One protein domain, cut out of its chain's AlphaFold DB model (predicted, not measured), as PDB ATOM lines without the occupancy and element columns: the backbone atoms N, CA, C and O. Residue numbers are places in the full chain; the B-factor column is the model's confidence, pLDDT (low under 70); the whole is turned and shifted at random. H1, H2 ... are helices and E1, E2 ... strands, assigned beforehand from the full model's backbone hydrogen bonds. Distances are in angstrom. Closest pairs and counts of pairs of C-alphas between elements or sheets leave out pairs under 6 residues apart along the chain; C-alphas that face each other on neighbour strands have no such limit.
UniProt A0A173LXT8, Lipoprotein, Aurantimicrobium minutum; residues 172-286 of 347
ATOM      1  N   TYR A 172      38.288 -17.683  36.251       95.44
ATOM      2  CA  TYR A 172      39.139 -16.488  36.371       95.44
ATOM      3  C   TYR A 172      38.564 -15.339  37.236       95.44
ATOM      4  O   TYR A 172      39.067 -14.211  37.184       95.44
ATOM      5  N   ALA A 173      37.553 -15.591  38.079       95.25
ATOM      6  CA  ALA A 173      36.992 -14.612  39.017       95.25
ATOM      7  C   ALA A 173      37.906 -14.439  40.246       95.25
ATOM      8  O   ALA A 173      37.584 -14.820  41.371       95.25
ATOM      9  N   ASN A 174      39.100 -13.889  40.020       93.38
ATOM     10  CA  ASN A 174      40.210 -13.907  40.977       93.38
ATOM     11  C   ASN A 174      39.918 -13.238  42.324       93.38
ATOM     12  O   ASN A 174      40.578 -13.575  43.302       93.38
ATOM     13  N   GLY A 175      38.980 -12.294  42.397       93.38
ATOM     14  CA  GLY A 175      38.609 -11.604  43.633       93.38
ATOM     15  C   GLY A 175      37.483 -12.265  44.427       93.38
ATOM     16  O   GLY A 175      37.191 -11.802  45.535       93.38
ATOM     17  N   PHE A 176      36.864 -13.319  43.890       96.50
ATOM     18  CA  PHE A 176      35.668 -13.926  44.462       96.50
ATOM     19  C   PHE A 176      36.011 -14.970  45.535       96.50
ATOM     20  O   PHE A 176      36.722 -15.941  45.285       96.50
ATOM     21  N   ASN A 177      35.490 -14.772  46.749       96.38
ATOM     22  CA  ASN A 177      35.648 -15.698  47.880       96.38
ATOM     23  C   ASN A 177      34.460 -15.633  48.864       96.38
ATOM     24  O   ASN A 177      34.609 -15.838  50.077       96.38
ATOM     25  N   GLN A 178      33.280 -15.260  48.370       97.62
ATOM     26  CA  GLN A 178      32.074 -15.253  49.189       97.62
ATOM     27  C   GLN A 178      31.646 -16.689  49.504       97.62
ATOM     28  O   GLN A 178      31.797 -17.586  48.676       97.62
ATOM     29  N   ASP A 179      31.104 -16.903  50.701       97.56
ATOM     30  CA  ASP A 179      30.447 -18.161  51.038       97.56
ATOM     31  C   ASP A 179      29.139 -18.325  50.243       97.56
ATOM     32  O   ASP A 179      28.221 -17.512  50.356       97.56
ATOM     33  N   ILE A 180      29.088 -19.386  49.439       97.94
ATOM     34  CA  ILE A 180      27.953 -19.800  48.600       97.94
ATOM     35  C   ILE A 180      27.488 -21.225  48.945       97.94
ATOM     36  O   ILE A 180      26.804 -21.883  48.159       97.94
ATOM     37  N   SER A 181      27.838 -21.720  50.134       96.62
ATOM     38  CA  SER A 181      27.394 -23.028  50.639       96.62
ATOM     39  C   SER A 181      25.864 -23.135  50.758       96.62
ATOM     40  O   SER A 181      25.317 -24.234  50.704       96.62
ATOM     41  N   GLY A 182      25.160 -22.001  50.860       96.62
ATOM     42  CA  GLY A 182      23.695 -21.929  50.902       96.62
ATOM     43  C   GLY A 182      22.984 -22.106  49.553       96.62
ATOM     44  O   GLY A 182      21.754 -22.144  49.517       96.62
ATOM     45  N   TRP A 183      23.711 -22.203  48.436       98.31
ATOM     46  CA  TRP A 183      23.095 -22.401  47.124       98.31
ATOM     47  C   TRP A 183      22.446 -23.784  47.002       98.31
ATOM     48  O   TRP A 183      23.078 -24.812  47.234       98.31
ATOM     49  N   ASN A 184      21.182 -23.814  46.573       97.62
ATOM     50  CA  ASN A 184      20.513 -25.056  46.206       97.62
ATOM     51  C   ASN A 184      20.905 -25.451  44.777       97.62
ATOM     52  O   ASN A 184      20.372 -24.913  43.810       97.62
ATOM     53  N   THR A 185      21.810 -26.418  44.652       98.56
ATOM     54  CA  THR A 185      22.318 -26.915  43.364       98.56
ATOM     55  C   THR A 185      21.605 -28.170  42.861       98.56
ATOM     56  O   THR A 185      22.067 -28.787  41.908       98.56
ATOM     57  N   SER A 186      20.481 -28.569  43.468       98.31
ATOM     58  CA  SER A 186      19.810 -29.843  43.148       98.31
ATOM     59  C   SER A 186      19.352 -29.979  41.692       98.31
ATOM     60  O   SER A 186      19.258 -31.101  41.211       98.31
ATOM     61  N   ASN A 187      19.114 -28.877  40.977       98.50
ATOM     62  CA  ASN A 187      18.756 -28.898  39.552       98.50
ATOM     63  C   ASN A 187      19.961 -28.730  38.613       98.50
ATOM     64  O   ASN A 187      19.813 -28.837  37.397       98.50
ATOM     65  N   VAL A 188      21.155 -28.473  39.151       98.88
ATOM     66  CA  VAL A 188      22.355 -28.229  38.348       98.88
ATOM     67  C   VAL A 188      22.885 -29.545  37.790       98.88
ATOM     68  O   VAL A 188      23.126 -30.496  38.530       98.88
ATOM     69  N   THR A 189      23.108 -29.579  36.480       98.81
ATOM     70  CA  THR A 189      23.648 -30.740  35.761       98.81
ATOM     71  C   THR A 189      25.066 -30.498  35.245       98.81
ATOM     72  O   THR A 189      25.817 -31.454  35.042       98.81
ATOM     73  N   ASN A 190      25.463 -29.236  35.048       98.88
ATOM     74  CA  ASN A 190      26.780 -28.867  34.529       98.88
ATOM     75  C   ASN A 190      27.484 -27.829  35.418       98.88
ATOM     76  O   ASN A 190      26.952 -26.748  35.662       98.88
ATOM     77  N   MET A 191      28.694 -28.159  35.873       98.75
ATOM     78  CA  MET A 191      29.585 -27.309  36.674       98.75
ATOM     79  C   MET A 191      31.018 -27.284  36.106       98.75
ATOM     80  O   MET A 191      31.969 -26.947  36.816       98.75
ATOM     81  N   SER A 192      31.211 -27.665  34.836       98.62
ATOM     82  CA  SER A 192      32.544 -27.717  34.222       98.62
ATOM     83  C   SER A 192      33.254 -26.365  34.311       98.62
ATOM     84  O   SER A 192      32.643 -25.337  34.021       98.62
ATOM     85  N   HIS A 193      34.530 -26.359  34.697       97.56
ATOM     86  CA  HIS A 193      35.375 -25.164  34.830       97.56
ATOM     87  C   HIS A 193      34.816 -24.052  35.739       97.56
ATOM     88  O   HIS A 193      35.296 -22.921  35.673       97.56
ATOM     89  N   MET A 194      33.810 -24.330  36.584       97.81
ATOM     90  CA  MET A 194      33.097 -23.293  37.344       97.81
ATOM     91  C   MET A 194      34.033 -22.384  38.148       97.81
ATOM     92  O   MET A 194      33.794 -21.183  38.173       97.81
ATOM     93  N   PHE A 195      35.097 -22.923  38.748       96.81
ATOM     94  CA  PHE A 195      36.106 -22.166  39.493       96.81
ATOM     95  C   PHE A 195      37.496 -22.256  38.852       96.81
ATOM     96  O   PHE A 195      38.494 -22.019  39.533       96.81
ATOM     97  N   GLU A 196      37.606 -22.600  37.563       95.19
ATOM     98  CA  GLU A 196      38.918 -22.700  36.914       95.19
ATOM     99  C   GLU A 196      39.676 -21.376  37.068       95.19
ATOM    100  O   GLU A 196      39.181 -20.315  36.705       95.19
ATOM    101  N   SER A 197      40.892 -21.440  37.611       93.44
ATOM    102  CA  SER A 197      41.739 -20.273  37.890       93.44
ATOM    103  C   SER A 197      41.119 -19.207  38.817       93.44
ATOM    104  O   SER A 197      41.616 -18.089  38.839       93.44
ATOM    105  N   ALA A 198      40.091 -19.510  39.617       93.62
ATOM    106  CA  ALA A 198      39.536 -18.583  40.614       93.62
ATOM    107  C   ALA A 198      40.416 -18.532  41.882       93.62
ATOM    108  O   ALA A 198      40.092 -19.130  42.905       93.62
ATOM    109  N   VAL A 199      41.558 -17.842  41.810       92.44
ATOM    110  CA  VAL A 199      42.682 -17.986  42.769       92.44
ATOM    111  C   VAL A 199      42.451 -17.491  44.205       92.44
ATOM    112  O   VAL A 199      43.330 -17.693  45.044       92.44
ATOM    113  N   SER A 200      41.322 -16.843  44.502       93.56
ATOM    114  CA  SER A 200      40.954 -16.483  45.882       93.56
ATOM    115  C   SER A 200      39.861 -17.371  46.470       93.56
ATOM    116  O   SER A 200      39.566 -17.240  47.659       93.56
ATOM    117  N   PHE A 201      39.238 -18.246  45.676       94.62
ATOM    118  CA  PHE A 201      38.112 -19.044  46.140       94.62
ATOM    119  C   PHE A 201      38.582 -20.100  47.149       94.62
ATOM    120  O   PHE A 201      39.362 -20.993  46.804       94.62
ATOM    121  N   ASN A 202      38.104 -19.982  48.392       94.38
ATOM    122  CA  ASN A 202      38.488 -20.809  49.533       94.38
ATOM    123  C   ASN A 202      37.287 -21.131  50.437       94.38
ATOM    124  O   ASN A 202      37.257 -20.761  51.617       94.38
ATOM    125  N   ARG A 203      36.265 -21.785  49.884       95.19
ATOM    126  CA  ARG A 203      35.050 -22.160  50.620       95.19
ATOM    127  C   ARG A 203      34.742 -23.638  50.440       95.19
ATOM    128  O   ARG A 203      34.963 -24.195  49.370       95.19
ATOM    129  N   SER A 204      34.240 -24.260  51.502       96.25
ATOM    130  CA  SER A 204      33.701 -25.617  51.440       96.25
ATOM    131  C   SER A 204      32.391 -25.627  50.650       96.25
ATOM    132  O   SER A 204      31.537 -24.764  50.854       96.25
ATOM    133  N   LEU A 205      32.224 -26.630  49.790       97.50
ATOM    134  CA  LEU A 205      31.005 -26.890  49.017       97.50
ATOM    135  C   LEU A 205      30.299 -28.176  49.483       97.50
ATOM    136  O   LEU A 205      29.529 -28.781  48.739       97.50
ATOM    137  N   ALA A 206      30.569 -28.610  50.719       98.19
ATOM    138  CA  ALA A 206      30.063 -29.865  51.285       98.19
ATOM    139  C   ALA A 206      28.528 -29.982  51.282       98.19
ATOM    140  O   ALA A 206      27.991 -31.085  51.235       98.19
ATOM    141  N   THR A 207      27.826 -28.850  51.349       98.06
ATOM    142  CA  THR A 207      26.361 -28.763  51.412       98.06
ATOM    143  C   THR A 207      25.685 -28.813  50.045       98.06
ATOM    144  O   THR A 207      24.464 -28.951  49.980       98.06
ATOM    145  N   TRP A 208      26.440 -28.686  48.952       98.56
ATOM    146  CA  TRP A 208      25.870 -28.707  47.610       98.56
ATOM    147  C   TRP A 208      25.321 -30.088  47.274       98.56
ATOM    148  O   TRP A 208      25.990 -31.108  47.456       98.56
ATOM    149  N   ASN A 209      24.103 -30.112  46.734       98.50
ATOM    150  CA  ASN A 209      23.527 -31.318  46.164       98.50
ATOM    151  C   ASN A 209      24.094 -31.513  44.755       98.50
ATOM    152  O   ASN A 209      23.842 -30.696  43.868       98.50
ATOM    153  N   ILE A 210      24.845 -32.593  44.568       98.56
ATOM    154  CA  ILE A 210      25.519 -32.928  43.309       98.56
ATOM    155  C   ILE A 210      24.955 -34.199  42.659       98.56
ATOM    156  O   ILE A 210      25.533 -34.720  41.708       98.56
ATOM    157  N   SER A 211      23.818 -34.701  43.152       98.38
ATOM    158  CA  SER A 211      23.211 -35.961  42.692       98.38
ATOM    159  C   SER A 211      22.809 -35.964  41.215       98.38
ATOM    160  O   SER A 211      22.782 -37.029  40.610       98.38
ATOM    161  N   ASN A 212      22.554 -34.790  40.627       98.50
ATOM    162  CA  ASN A 212      22.183 -34.630  39.216       98.50
ATOM    163  C   ASN A 212      23.332 -34.133  38.324       98.50
ATOM    164  O   ASN A 212      23.160 -34.007  37.110       98.50
ATOM    165  N   VAL A 213      24.506 -33.838  38.892       98.81
ATOM    166  CA  VAL A 213      25.615 -33.263  38.127       98.81
ATOM    167  C   VAL A 213      26.274 -34.344  37.285       98.81
ATOM    168  O   VAL A 213      26.796 -35.324  37.806       98.81
ATOM    169  N   THR A 214      26.296 -34.141  35.972       98.62
ATOM    170  CA  THR A 214      26.911 -35.066  35.013       98.62
ATOM    171  C   THR A 214      28.259 -34.574  34.497       98.62
ATOM    172  O   THR A 214      28.998 -35.347  33.894       98.62
ATOM    173  N   ASN A 215      28.598 -33.296  34.699       98.62
ATOM    174  CA  ASN A 215      29.865 -32.727  34.242       98.62
ATOM    175  C   ASN A 215      30.465 -31.763  35.276       98.62
ATOM    176  O   ASN A 215      29.874 -30.730  35.580       98.62
ATOM    177  N   MET A 216      31.660 -32.093  35.776       98.06
ATOM    178  CA  MET A 216      32.475 -31.264  36.678       98.06
ATOM    179  C   MET A 216      33.894 -31.054  36.138       98.06
ATOM    180  O   MET A 216      34.812 -30.748  36.899       98.06
ATOM    181  N   THR A 217      34.088 -31.249  34.828       97.50
ATOM    182  CA  THR A 217      35.424 -31.282  34.224       97.50
ATOM    183  C   THR A 217      36.192 -30.022  34.587       97.50
ATOM    184  O   THR A 217      35.706 -28.917  34.350       97.50
ATOM    185  N   ASP A 218      37.376 -30.202  35.176       94.94
ATOM    186  CA  ASP A 218      38.307 -29.127  35.521       94.94
ATOM    187  C   ASP A 218      37.704 -28.021  36.417       94.94
ATOM    188  O   ASP A 218      38.198 -26.892  36.435       94.94
ATOM    189  N   MET A 219      36.670 -28.333  37.210       95.44
ATOM    190  CA  MET A 219      35.973 -27.364  38.070       95.44
ATOM    191  C   MET A 219      36.919 -26.571  38.982       95.44
ATOM    192  O   MET A 219      36.711 -25.375  39.163       95.44
ATOM    193  N   PHE A 220      37.964 -27.215  39.517       92.94
ATOM    194  CA  PHE A 220      38.968 -26.598  40.399       92.94
ATOM    195  C   PHE A 220      40.359 -26.488  39.767       92.94
ATOM    196  O   PHE A 220      41.362 -26.288  40.461       92.94
ATOM    197  N   LYS A 221      40.464 -26.631  38.447       90.88
ATOM    198  CA  LYS A 221      41.757 -26.567  37.770       90.88
ATOM    199  C   LYS A 221      42.410 -25.211  37.996       90.88
ATOM    200  O   LYS A 221      41.786 -24.169  37.816       90.88
ATOM    201  N   LYS A 222      43.692 -25.220  38.377       84.62
ATOM    202  CA  LYS A 222      44.484 -24.005  38.663       84.62
ATOM    203  C   LYS A 222      43.879 -23.081  39.730       84.62
ATOM    204  O   LYS A 222      44.336 -21.949  39.873       84.62
ATOM    205  N   VAL A 223      42.922 -23.558  40.524       75.12
ATOM    206  CA  VAL A 223      42.635 -22.979  41.839       75.12
ATOM    207  C   VAL A 223      43.918 -23.197  42.643       75.12
ATOM    208  O   VAL A 223      44.232 -24.328  43.002       75.12
ATOM    209  N   GLY A 224      44.755 -22.157  42.751       62.28
ATOM    210  CA  GLY A 224      46.172 -22.289  43.124       62.28
ATOM    211  C   GLY A 224      46.405 -23.053  44.436       62.28
ATOM    212  O   GLY A 224      45.486 -23.206  45.232       62.28
ATOM    213  N   PHE A 225      47.652 -23.470  44.706       55.09
ATOM    214  CA  PHE A 225      48.056 -24.177  45.944       55.09
ATOM    215  C   PHE A 225      47.604 -23.498  47.257       55.09
ATOM    216  O   PHE A 225      47.594 -24.140  48.303       55.09
ATOM    217  N   TYR A 226      47.229 -22.215  47.206       53.88
ATOM    218  CA  TYR A 226      46.758 -21.418  48.342       53.88
ATOM    219  C   TYR A 226      45.298 -20.954  48.228       53.88
ATOM    220  O   TYR A 226      44.841 -20.220  49.098       53.88
ATOM    221  N   SER A 227      44.586 -21.330  47.162       71.81
ATOM    222  CA  SER A 227      43.226 -20.853  46.923       71.81
ATOM    223  C   SER A 227      42.222 -21.708  47.686       71.81
ATOM    224  O   SER A 227      41.768 -21.281  48.736       71.81
ATOM    225  N   MET A 228      41.930 -22.942  47.260       87.12
ATOM    226  CA  MET A 228      41.115 -23.844  48.078       87.12
ATOM    227  C   MET A 228      42.009 -24.542  49.106       87.12
ATOM    228  O   MET A 228      42.964 -25.224  48.746       87.12
ATOM    229  N   SER A 229      41.726 -24.368  50.396       91.00
ATOM    230  CA  SER A 229      42.476 -25.051  51.449       91.00
ATOM    231  C   SER A 229      42.223 -26.560  51.412       91.00
ATOM    232  O   SER A 229      41.142 -27.022  51.039       91.00
ATOM    233  N   ASN A 230      43.200 -27.344  51.878       91.25
ATOM    234  CA  ASN A 230      43.029 -28.789  52.041       91.25
ATOM    235  C   ASN A 230      41.842 -29.138  52.959       91.25
ATOM    236  O   ASN A 230      41.186 -30.155  52.754       91.25
ATOM    237  N   GLU A 231      41.539 -28.294  53.949       93.31
ATOM    238  CA  GLU A 231      40.405 -28.466  54.869       93.31
ATOM    239  C   GLU A 231      39.055 -28.275  54.163       93.31
ATOM    240  O   GLU A 231      38.154 -29.107  54.306       93.31
ATOM    241  N   ASN A 232      38.926 -27.222  53.351       94.69
ATOM    242  CA  ASN A 232      37.713 -26.962  52.576       94.69
ATOM    243  C   ASN A 232      37.510 -28.016  51.485       94.69
ATOM    244  O   ASN A 232      36.392 -28.500  51.305       94.69
ATOM    245  N   TYR A 233      38.586 -28.436  50.815       94.50
ATOM    246  CA  TYR A 233      38.537 -29.546  49.865       94.50
ATOM    247  C   TYR A 233      38.127 -30.858  50.547       94.50
ATOM    248  O   TYR A 233      37.225 -31.544  50.074       94.50
ATOM    249  N   SER A 234      38.722 -31.176  51.702       95.38
ATOM    250  CA  SER A 234      38.383 -32.378  52.476       95.38
ATOM    251  C   SER A 234      36.916 -32.385  52.895       95.38
ATOM    252  O   SER A 234      36.228 -33.384  52.707       95.38
ATOM    253  N   SER A 235      36.412 -31.259  53.399       97.06
ATOM    254  CA  SER A 235      35.002 -31.113  53.777       97.06
ATOM    255  C   SER A 235      34.076 -31.289  52.573       97.06
ATOM    256  O   SER A 235      33.068 -31.988  52.664       97.06
ATOM    257  N   THR A 236      34.448 -30.704  51.432       97.25
ATOM    258  CA  THR A 236      33.714 -30.838  50.166       97.25
ATOM    259  C   THR A 236      33.614 -32.302  49.743       97.25
ATOM    260  O   THR A 236      32.512 -32.791  49.506       97.25
ATOM    261  N   LEU A 237      34.736 -33.033  49.747       97.06
ATOM    262  CA  LEU A 237      34.760 -34.464  49.440       97.06
ATOM    263  C   LEU A 237      33.872 -35.277  50.385       97.06
ATOM    264  O   LEU A 237      33.128 -36.128  49.908       97.06
ATOM    265  N   VAL A 238      33.916 -35.014  51.696       98.25
ATOM    266  CA  VAL A 238      33.071 -35.709  52.687       98.25
ATOM    267  C   VAL A 238      31.586 -35.503  52.390       98.25
ATOM    268  O   VAL A 238      30.832 -36.476  52.336       98.25
ATOM    269  N   GLY A 239      31.169 -34.257  52.151       98.25
ATOM    270  CA  GLY A 239      29.779 -33.946  51.817       98.25
ATOM    271  C   GLY A 239      29.321 -34.639  50.535       98.25
ATOM    272  O   GLY A 239      28.247 -35.241  50.495       98.25
ATOM    273  N   TRP A 240      30.161 -34.630  49.503       98.25
ATOM    274  CA  TRP A 240      29.860 -35.233  48.203       98.25
ATOM    275  C   TRP A 240      29.849 -36.762  48.238       98.25
ATOM    276  O   TRP A 240      28.927 -37.379  47.710       98.25
ATOM    277  N   GLY A 241      30.815 -37.388  48.916       97.88
ATOM    278  CA  GLY A 241      30.909 -38.846  49.033       97.88
ATOM    279  C   GLY A 241      29.786 -39.491  49.853       97.88
ATOM    280  O   GLY A 241      29.634 -40.708  49.813       97.88
ATOM    281  N   SER A 242      28.987 -38.695  50.574       97.25
ATOM    282  CA  SER A 242      27.788 -39.164  51.283       97.25
ATOM    283  C   SER A 242      26.530 -39.248  50.402       97.25
ATOM    284  O   SER A 242      25.513 -39.797  50.830       97.25
ATOM    285  N   GLN A 243      26.577 -38.703  49.182       98.00
ATOM    286  CA  GLN A 243      25.431 -38.606  48.275       98.00
ATOM    287  C   GLN A 243      25.389 -39.780  47.287       98.00
ATOM    288  O   GLN A 243      26.406 -40.383  46.952       98.00
ATOM    289  N   SER A 244      24.197 -40.076  46.762       97.69
ATOM    290  CA  SER A 244      24.065 -40.892  45.549       97.69
ATOM    291  C   SER A 244      24.361 -40.010  44.339       97.69
ATOM    292  O   SER A 244      23.547 -39.161  43.983       97.69
ATOM    293  N   VAL A 245      25.550 -40.169  43.761       98.50
ATOM    294  CA  VAL A 245      26.054 -39.321  42.673       98.50
ATOM    295  C   VAL A 245      25.906 -39.992  41.310       98.50
ATOM    296  O   VAL A 245      25.830 -41.217  41.211       98.50
ATOM    297  N   MET A 246      25.908 -39.190  40.244       98.50
ATOM    298  CA  MET A 246      25.980 -39.724  38.885       98.50
ATOM    299  C   MET A 246      27.315 -40.443  38.650       98.50
ATOM    300  O   MET A 246      28.361 -39.980  39.125       98.50
ATOM    301  N   PRO A 247      27.310 -41.560  37.901       98.31
ATOM    302  CA  PRO A 247      28.531 -42.276  37.589       98.31
ATOM    303  C   PRO A 247      29.348 -41.574  36.493       98.31
ATOM    304  O   PRO A 247      28.804 -40.837  35.671       98.31
ATOM    305  N   ASN A 248      30.644 -41.881  36.422       98.12
ATOM    306  CA  ASN A 248      31.587 -41.430  35.389       98.12
ATOM    307  C   ASN A 248      31.782 -39.905  35.311       98.12
ATOM    308  O   ASN A 248      32.113 -39.368  34.252       98.12
ATOM    309  N   VAL A 249      31.594 -39.196  36.424       98.25
ATOM    310  CA  VAL A 249      31.877 -37.760  36.495       98.25
ATOM    311  C   VAL A 249      33.388 -37.540  36.607       98.25
ATOM    312  O   VAL A 249      34.082 -38.163  37.412       98.25
ATOM    313  N   ASN A 250      33.909 -36.634  35.786       97.44
ATOM    314  CA  ASN A 250      35.303 -36.208  35.828       97.44
ATOM    315  C   ASN A 250      35.408 -34.874  36.572       97.44
ATOM    316  O   ASN A 250      34.873 -33.880  36.089       97.44
ATOM    317  N   LEU A 251      36.101 -34.844  37.714       94.62
ATOM    318  CA  LEU A 251      36.431 -33.601  38.427       94.62
ATOM    319  C   LEU A 251      37.714 -32.953  37.878       94.62
ATOM    320  O   LEU A 251      37.931 -31.750  38.024       94.62
ATOM    321  N   GLY A 252      38.551 -33.741  37.201       90.75
ATOM    322  CA  GLY A 252      39.787 -33.286  36.579       90.75
ATOM    323  C   GLY A 252      40.936 -33.100  37.567       90.75
ATOM    324  O   GLY A 252      41.018 -33.765  38.605       90.75
ATOM    325  N   ALA A 253      41.872 -32.231  37.185       85.81
ATOM    326  CA  ALA A 253      43.066 -31.951  37.972       85.81
ATOM    327  C   ALA A 253      42.758 -31.003  39.136       85.81
ATOM    328  O   ALA A 253      42.260 -29.895  38.924       85.81
ATOM    329  N   VAL A 254      43.129 -31.408  40.350       83.75
ATOM    330  CA  VAL A 254      42.962 -30.601  41.565       83.75
ATOM    331  C   VAL A 254      44.313 -30.480  42.273       83.75
ATOM    332  O   VAL A 254      44.988 -31.468  42.530       83.75
ATOM    333  N   SER A 255      44.747 -29.266  42.602       84.00
ATOM    334  CA  SER A 255      46.051 -29.019  43.249       84.00
ATOM    335  C   SER A 255      46.040 -29.155  44.778       84.00
ATOM    336  O   SER A 255      47.007 -28.771  45.434       84.00
ATOM    337  N   THR A 256      44.966 -29.690  45.355       84.00
ATOM    338  CA  THR A 256      44.774 -29.861  46.804       84.00
ATOM    339  C   THR A 256      44.779 -31.338  47.182       84.00
ATOM    340  O   THR A 256      44.599 -32.205  46.328       84.00
ATOM    341  N   GLN A 257      44.972 -31.634  48.466       86.31
ATOM    342  CA  GLN A 257      44.950 -33.002  48.996       86.31
ATOM    343  C   GLN A 257      43.854 -33.177  50.048       86.31
ATOM    344  O   GLN A 257      43.582 -32.274  50.842       86.31
ATOM    345  N   ALA A 258      43.266 -34.373  50.094       84.62
ATOM    346  CA  ALA A 258      42.467 -34.798  51.237       84.62
ATOM    347  C   ALA A 258      43.381 -34.988  52.461       84.62
ATOM    348  O   ALA A 258      44.410 -35.661  52.374       84.62
ATOM    349  N   VAL A 259      43.016 -34.388  53.596       90.25
ATOM    350  CA  VAL A 259      43.843 -34.376  54.822       90.25
ATOM    351  C   VAL A 259      43.204 -35.078  56.016       90.25
ATOM    352  O   VAL A 259      43.866 -35.257  57.035       90.25
ATOM    353  N   THR A 260      41.951 -35.518  55.900       92.69
ATOM    354  CA  THR A 260      41.259 -36.306  56.930       92.69
ATOM    355  C   THR A 260      40.928 -37.697  56.408       92.69
ATOM    356  O   THR A 260      40.737 -37.887  55.205       92.69
ATOM    357  N   CYS A 261      40.814 -38.682  57.302       93.88
ATOM    358  CA  CYS A 261      40.431 -40.028  56.878       93.88
ATOM    359  C   CYS A 261      39.016 -40.109  56.314       93.88
ATOM    360  O   CYS A 261      38.796 -40.859  55.367       93.88
ATOM    361  N   ASP A 262      38.092 -39.285  56.803       95.00
ATOM    362  CA  ASP A 262      36.753 -39.189  56.223       95.00
ATOM    363  C   ASP A 262      36.816 -38.710  54.770       95.00
ATOM    364  O   ASP A 262      36.173 -39.299  53.904       95.00
ATOM    365  N   ALA A 263      37.652 -37.712  54.467       95.62
ATOM    366  CA  ALA A 263      37.832 -37.228  53.100       95.62
ATOM    367  C   ALA A 263      38.534 -38.254  52.202       95.62
ATOM    368  O   ALA A 263      38.147 -38.416  51.045       95.62
ATOM    369  N   VAL A 264      39.526 -38.986  52.724       94.50
ATOM    370  CA  VAL A 264      40.179 -40.090  51.998       94.50
ATOM    371  C   VAL A 264      39.171 -41.193  51.659       94.50
ATOM    372  O   VAL A 264      39.132 -41.657  50.518       94.50
ATOM    373  N   ASN A 265      38.316 -41.572  52.610       94.44
ATOM    374  CA  ASN A 265      37.277 -42.586  52.416       94.44
ATOM    375  C   ASN A 265      36.169 -42.107  51.463       94.44
ATOM    376  O   ASN A 265      35.719 -42.863  50.599       94.44
ATOM    377  N   ALA A 266      35.755 -40.845  51.573       96.44
ATOM    378  CA  ALA A 266      34.770 -40.240  50.682       96.44
ATOM    379  C   ALA A 266      35.295 -40.168  49.242       96.44
ATOM    380  O   ALA A 266      34.621 -40.605  48.310       96.44
ATOM    381  N   ARG A 267      36.549 -39.738  49.059       95.50
ATOM    382  CA  ARG A 267      37.243 -39.786  47.765       95.50
ATOM    383  C   ARG A 267      37.294 -41.210  47.211       95.50
ATOM    384  O   ARG A 267      36.977 -41.412  46.045       95.50
ATOM    385  N   ALA A 268      37.658 -42.200  48.027       94.62
ATOM    386  CA  ALA A 268      37.668 -43.601  47.601       94.62
ATOM    387  C   ALA A 268      36.276 -44.083  47.150       94.62
ATOM    388  O   ALA A 268      36.173 -44.795  46.155       94.62
ATOM    389  N   THR A 269      35.213 -43.641  47.826       96.38
ATOM    390  CA  THR A 269      33.815 -43.943  47.467       96.38
ATOM    391  C   THR A 269      33.415 -43.331  46.124       96.38
ATOM    392  O   THR A 269      32.744 -43.984  45.328       96.38
ATOM    393  N   LEU A 270      33.840 -42.097  45.836       97.31
ATOM    394  CA  LEU A 270      33.588 -41.446  44.544       97.31
ATOM    395  C   LEU A 270      34.314 -42.169  43.394       97.31
ATOM    396  O   LEU A 270      33.756 -42.334  42.312       97.31
ATOM    397  N   LEU A 271      35.543 -42.638  43.628       96.62
ATOM    398  CA  LEU A 271      36.340 -43.343  42.616       96.62
ATOM    399  C   LEU A 271      35.877 -44.786  42.366       96.62
ATOM    400  O   LEU A 271      36.022 -45.295  41.257       96.62
ATOM    401  N   ALA A 272      35.362 -45.464  43.391       97.19
ATOM    402  CA  ALA A 272      34.950 -46.859  43.293       97.19
ATOM    403  C   ALA A 272      33.646 -47.034  42.494       97.19
ATOM    404  O   ALA A 272      32.818 -46.130  42.378       97.19
ATOM    405  N   SER A 273      33.433 -48.244  41.972       96.06
ATOM    406  CA  SER A 273      32.150 -48.640  41.384       96.06
ATOM    407  C   SER A 273      31.032 -48.581  42.442       96.06
ATOM    408  O   SER A 273      31.257 -49.035  43.566       96.06
ATOM    409  N   PRO A 274      29.820 -48.092  42.105       96.88
ATOM    410  CA  PRO A 274      29.339 -47.756  40.758       96.88
ATOM    411  C   PRO A 274      29.636 -46.320  40.299       96.88
ATOM    412  O   PRO A 274      29.344 -45.995  39.151       96.88
ATOM    413  N   ASN A 275      30.206 -45.473  41.159       98.12
ATOM    414  CA  ASN A 275      30.410 -44.054  40.871       98.12
ATOM    415  C   ASN A 275      31.476 -43.841  39.785       98.12
ATOM    416  O   ASN A 275      31.250 -43.069  38.863       98.12
ATOM    417  N   ASN A 276      32.602 -44.559  39.820       98.00
ATOM    418  CA  ASN A 276      33.631 -44.517  38.764       98.00
ATOM    419  C   ASN A 276      34.102 -43.090  38.404       98.00
ATOM    420  O   ASN A 276      34.315 -42.774  37.230       98.00
ATOM    421  N   TRP A 277      34.215 -42.191  39.388       97.94
ATOM    422  CA  TRP A 277      34.684 -40.831  39.125       97.94
ATOM    423  C   TRP A 277      36.155 -40.808  38.708       97.94
ATOM    424  O   TRP A 277      36.939 -41.695  39.047       97.94
ATOM    425  N   THR A 278      36.548 -39.739  38.019       97.06
ATOM    426  CA  THR A 278      37.959 -39.421  37.757       97.06
ATOM    427  C   THR A 278      38.356 -38.173  38.539       97.06
ATOM    428  O   THR A 278      37.819 -37.090  38.302       97.06
ATOM    429  N   ILE A 279      39.294 -38.328  39.477       94.31
ATOM    430  CA  ILE A 279      39.847 -37.241  40.297       94.31
ATOM    431  C   ILE A 279      41.375 -37.348  40.260       94.31
ATOM    432  O   ILE A 279      41.942 -38.326  40.754       94.31
ATOM    433  N   SER A 280      42.030 -36.343  39.682       91.19
ATOM    434  CA  SER A 280      43.491 -36.252  39.567       91.19
ATOM    435  C   SER A 280      44.019 -35.206  40.546       91.19
ATOM    436  O   SER A 280      44.440 -34.118  40.149       91.19
ATOM    437  N   ASP A 281      43.931 -35.519  41.833       87.50
ATOM    438  CA  ASP A 281      44.360 -34.658  42.932       87.50
ATOM    439  C   ASP A 281      45.706 -35.085  43.541       87.50
ATOM    440  O   ASP A 281      46.310 -36.089  43.145       87.50
ATOM    441  N   VAL A 282      46.213 -34.296  44.492       85.38
ATOM    442  CA  VAL A 282      47.440 -34.645  45.218       85.38
ATOM    443  C   VAL A 282      47.143 -35.819  46.151       85.38
ATOM    444  O   VAL A 282      46.198 -35.780  46.941       85.38
ATOM    445  N   ALA A 283      47.968 -36.867  46.064       82.56
ATOM    446  CA  ALA A 283      47.810 -38.066  46.877       82.56
ATOM    447  C   ALA A 283      47.777 -37.718  48.383       82.56
ATOM    448  O   ALA A 283      48.637 -36.962  48.847       82.56
ATOM    449  N   PRO A 284      46.831 -38.275  49.162       84.31
ATOM    450  CA  PRO A 284      46.788 -38.059  50.603       84.31
ATOM    451  C   PRO A 284      48.090 -38.506  51.273       84.31
ATOM    452  O   PRO A 284      48.609 -39.585  50.988       84.31
ATOM    453  N   THR A 285      48.603 -37.703  52.205       81.69
ATOM    454  CA  THR A 285      49.804 -38.039  52.991       81.69
ATOM    455  C   THR A 285      49.490 -38.840  54.257       81.69
ATOM    456  O   THR A 285      50.401 -39.301  54.944       81.69
ATOM    457  N   ILE A 286      48.205 -39.003  54.578       86.06
ATOM    458  CA  ILE A 286      47.715 -39.735  55.745       86.06
ATOM    459  C   ILE A 286      47.382 -41.184  55.373       86.06
ATOM    460  O   ILE A 286      46.719 -41.446  54.370       86.06
TER     461      ILE A 286
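Overview. This is residues 172 to 286 of the 347 residues of the protein "Lipoprotein" of Aurantimicrobium minutum (UniProt A0A173LXT8). What is the shape? With little regular structure, the chain winds in stacked turns: residues 172 to 229, without named elements, come first, then H1 and E1, then H2 packing on H1 and E2 beside E1. How much is named? Of 115 printed residues, 36 are in named elements, a mixed class ordered H1, E1, H2, E2, with one parallel sheet. How large? It is compact, radius of gyration of the C-alphas 12.8 A, spans 37 by 35 by 21 A.

Arrangement. Do the helices touch? H1, residues 230 to 241, and H2, residues 261 to 271, touch, closest at the C-alphas of Gly 241 and Ala 266, 4.4 A; their steep tilt is 52 degrees, the same way. In both, every O i to N i+4 pair is within hydrogen-bond range. How do strands pair? E1, residues 250 to 257, and E2, residues 278 to 282, are parallel; N 251 and O 278, 2.9 A apart, are within hydrogen-bond range. E1, H2, E2 form a strand-helix-strand unit, parallel neighbours joined through a helix, its crossover right-handed.

Along the chain. Where does H1 begin? C-alpha 230 is at (43.029, -28.789, 52.041); H1 measures 16.0 A. Where does E2 end? C-alpha 282 is at (47.440, -34.645, 45.218); E1, 16.6 A, bends by 73 degrees at residue 253.

Size, cuts and confidence. Any cut? The printed part has no cut. Where is confidence low? Residues 224 to 226 have pLDDT under 70.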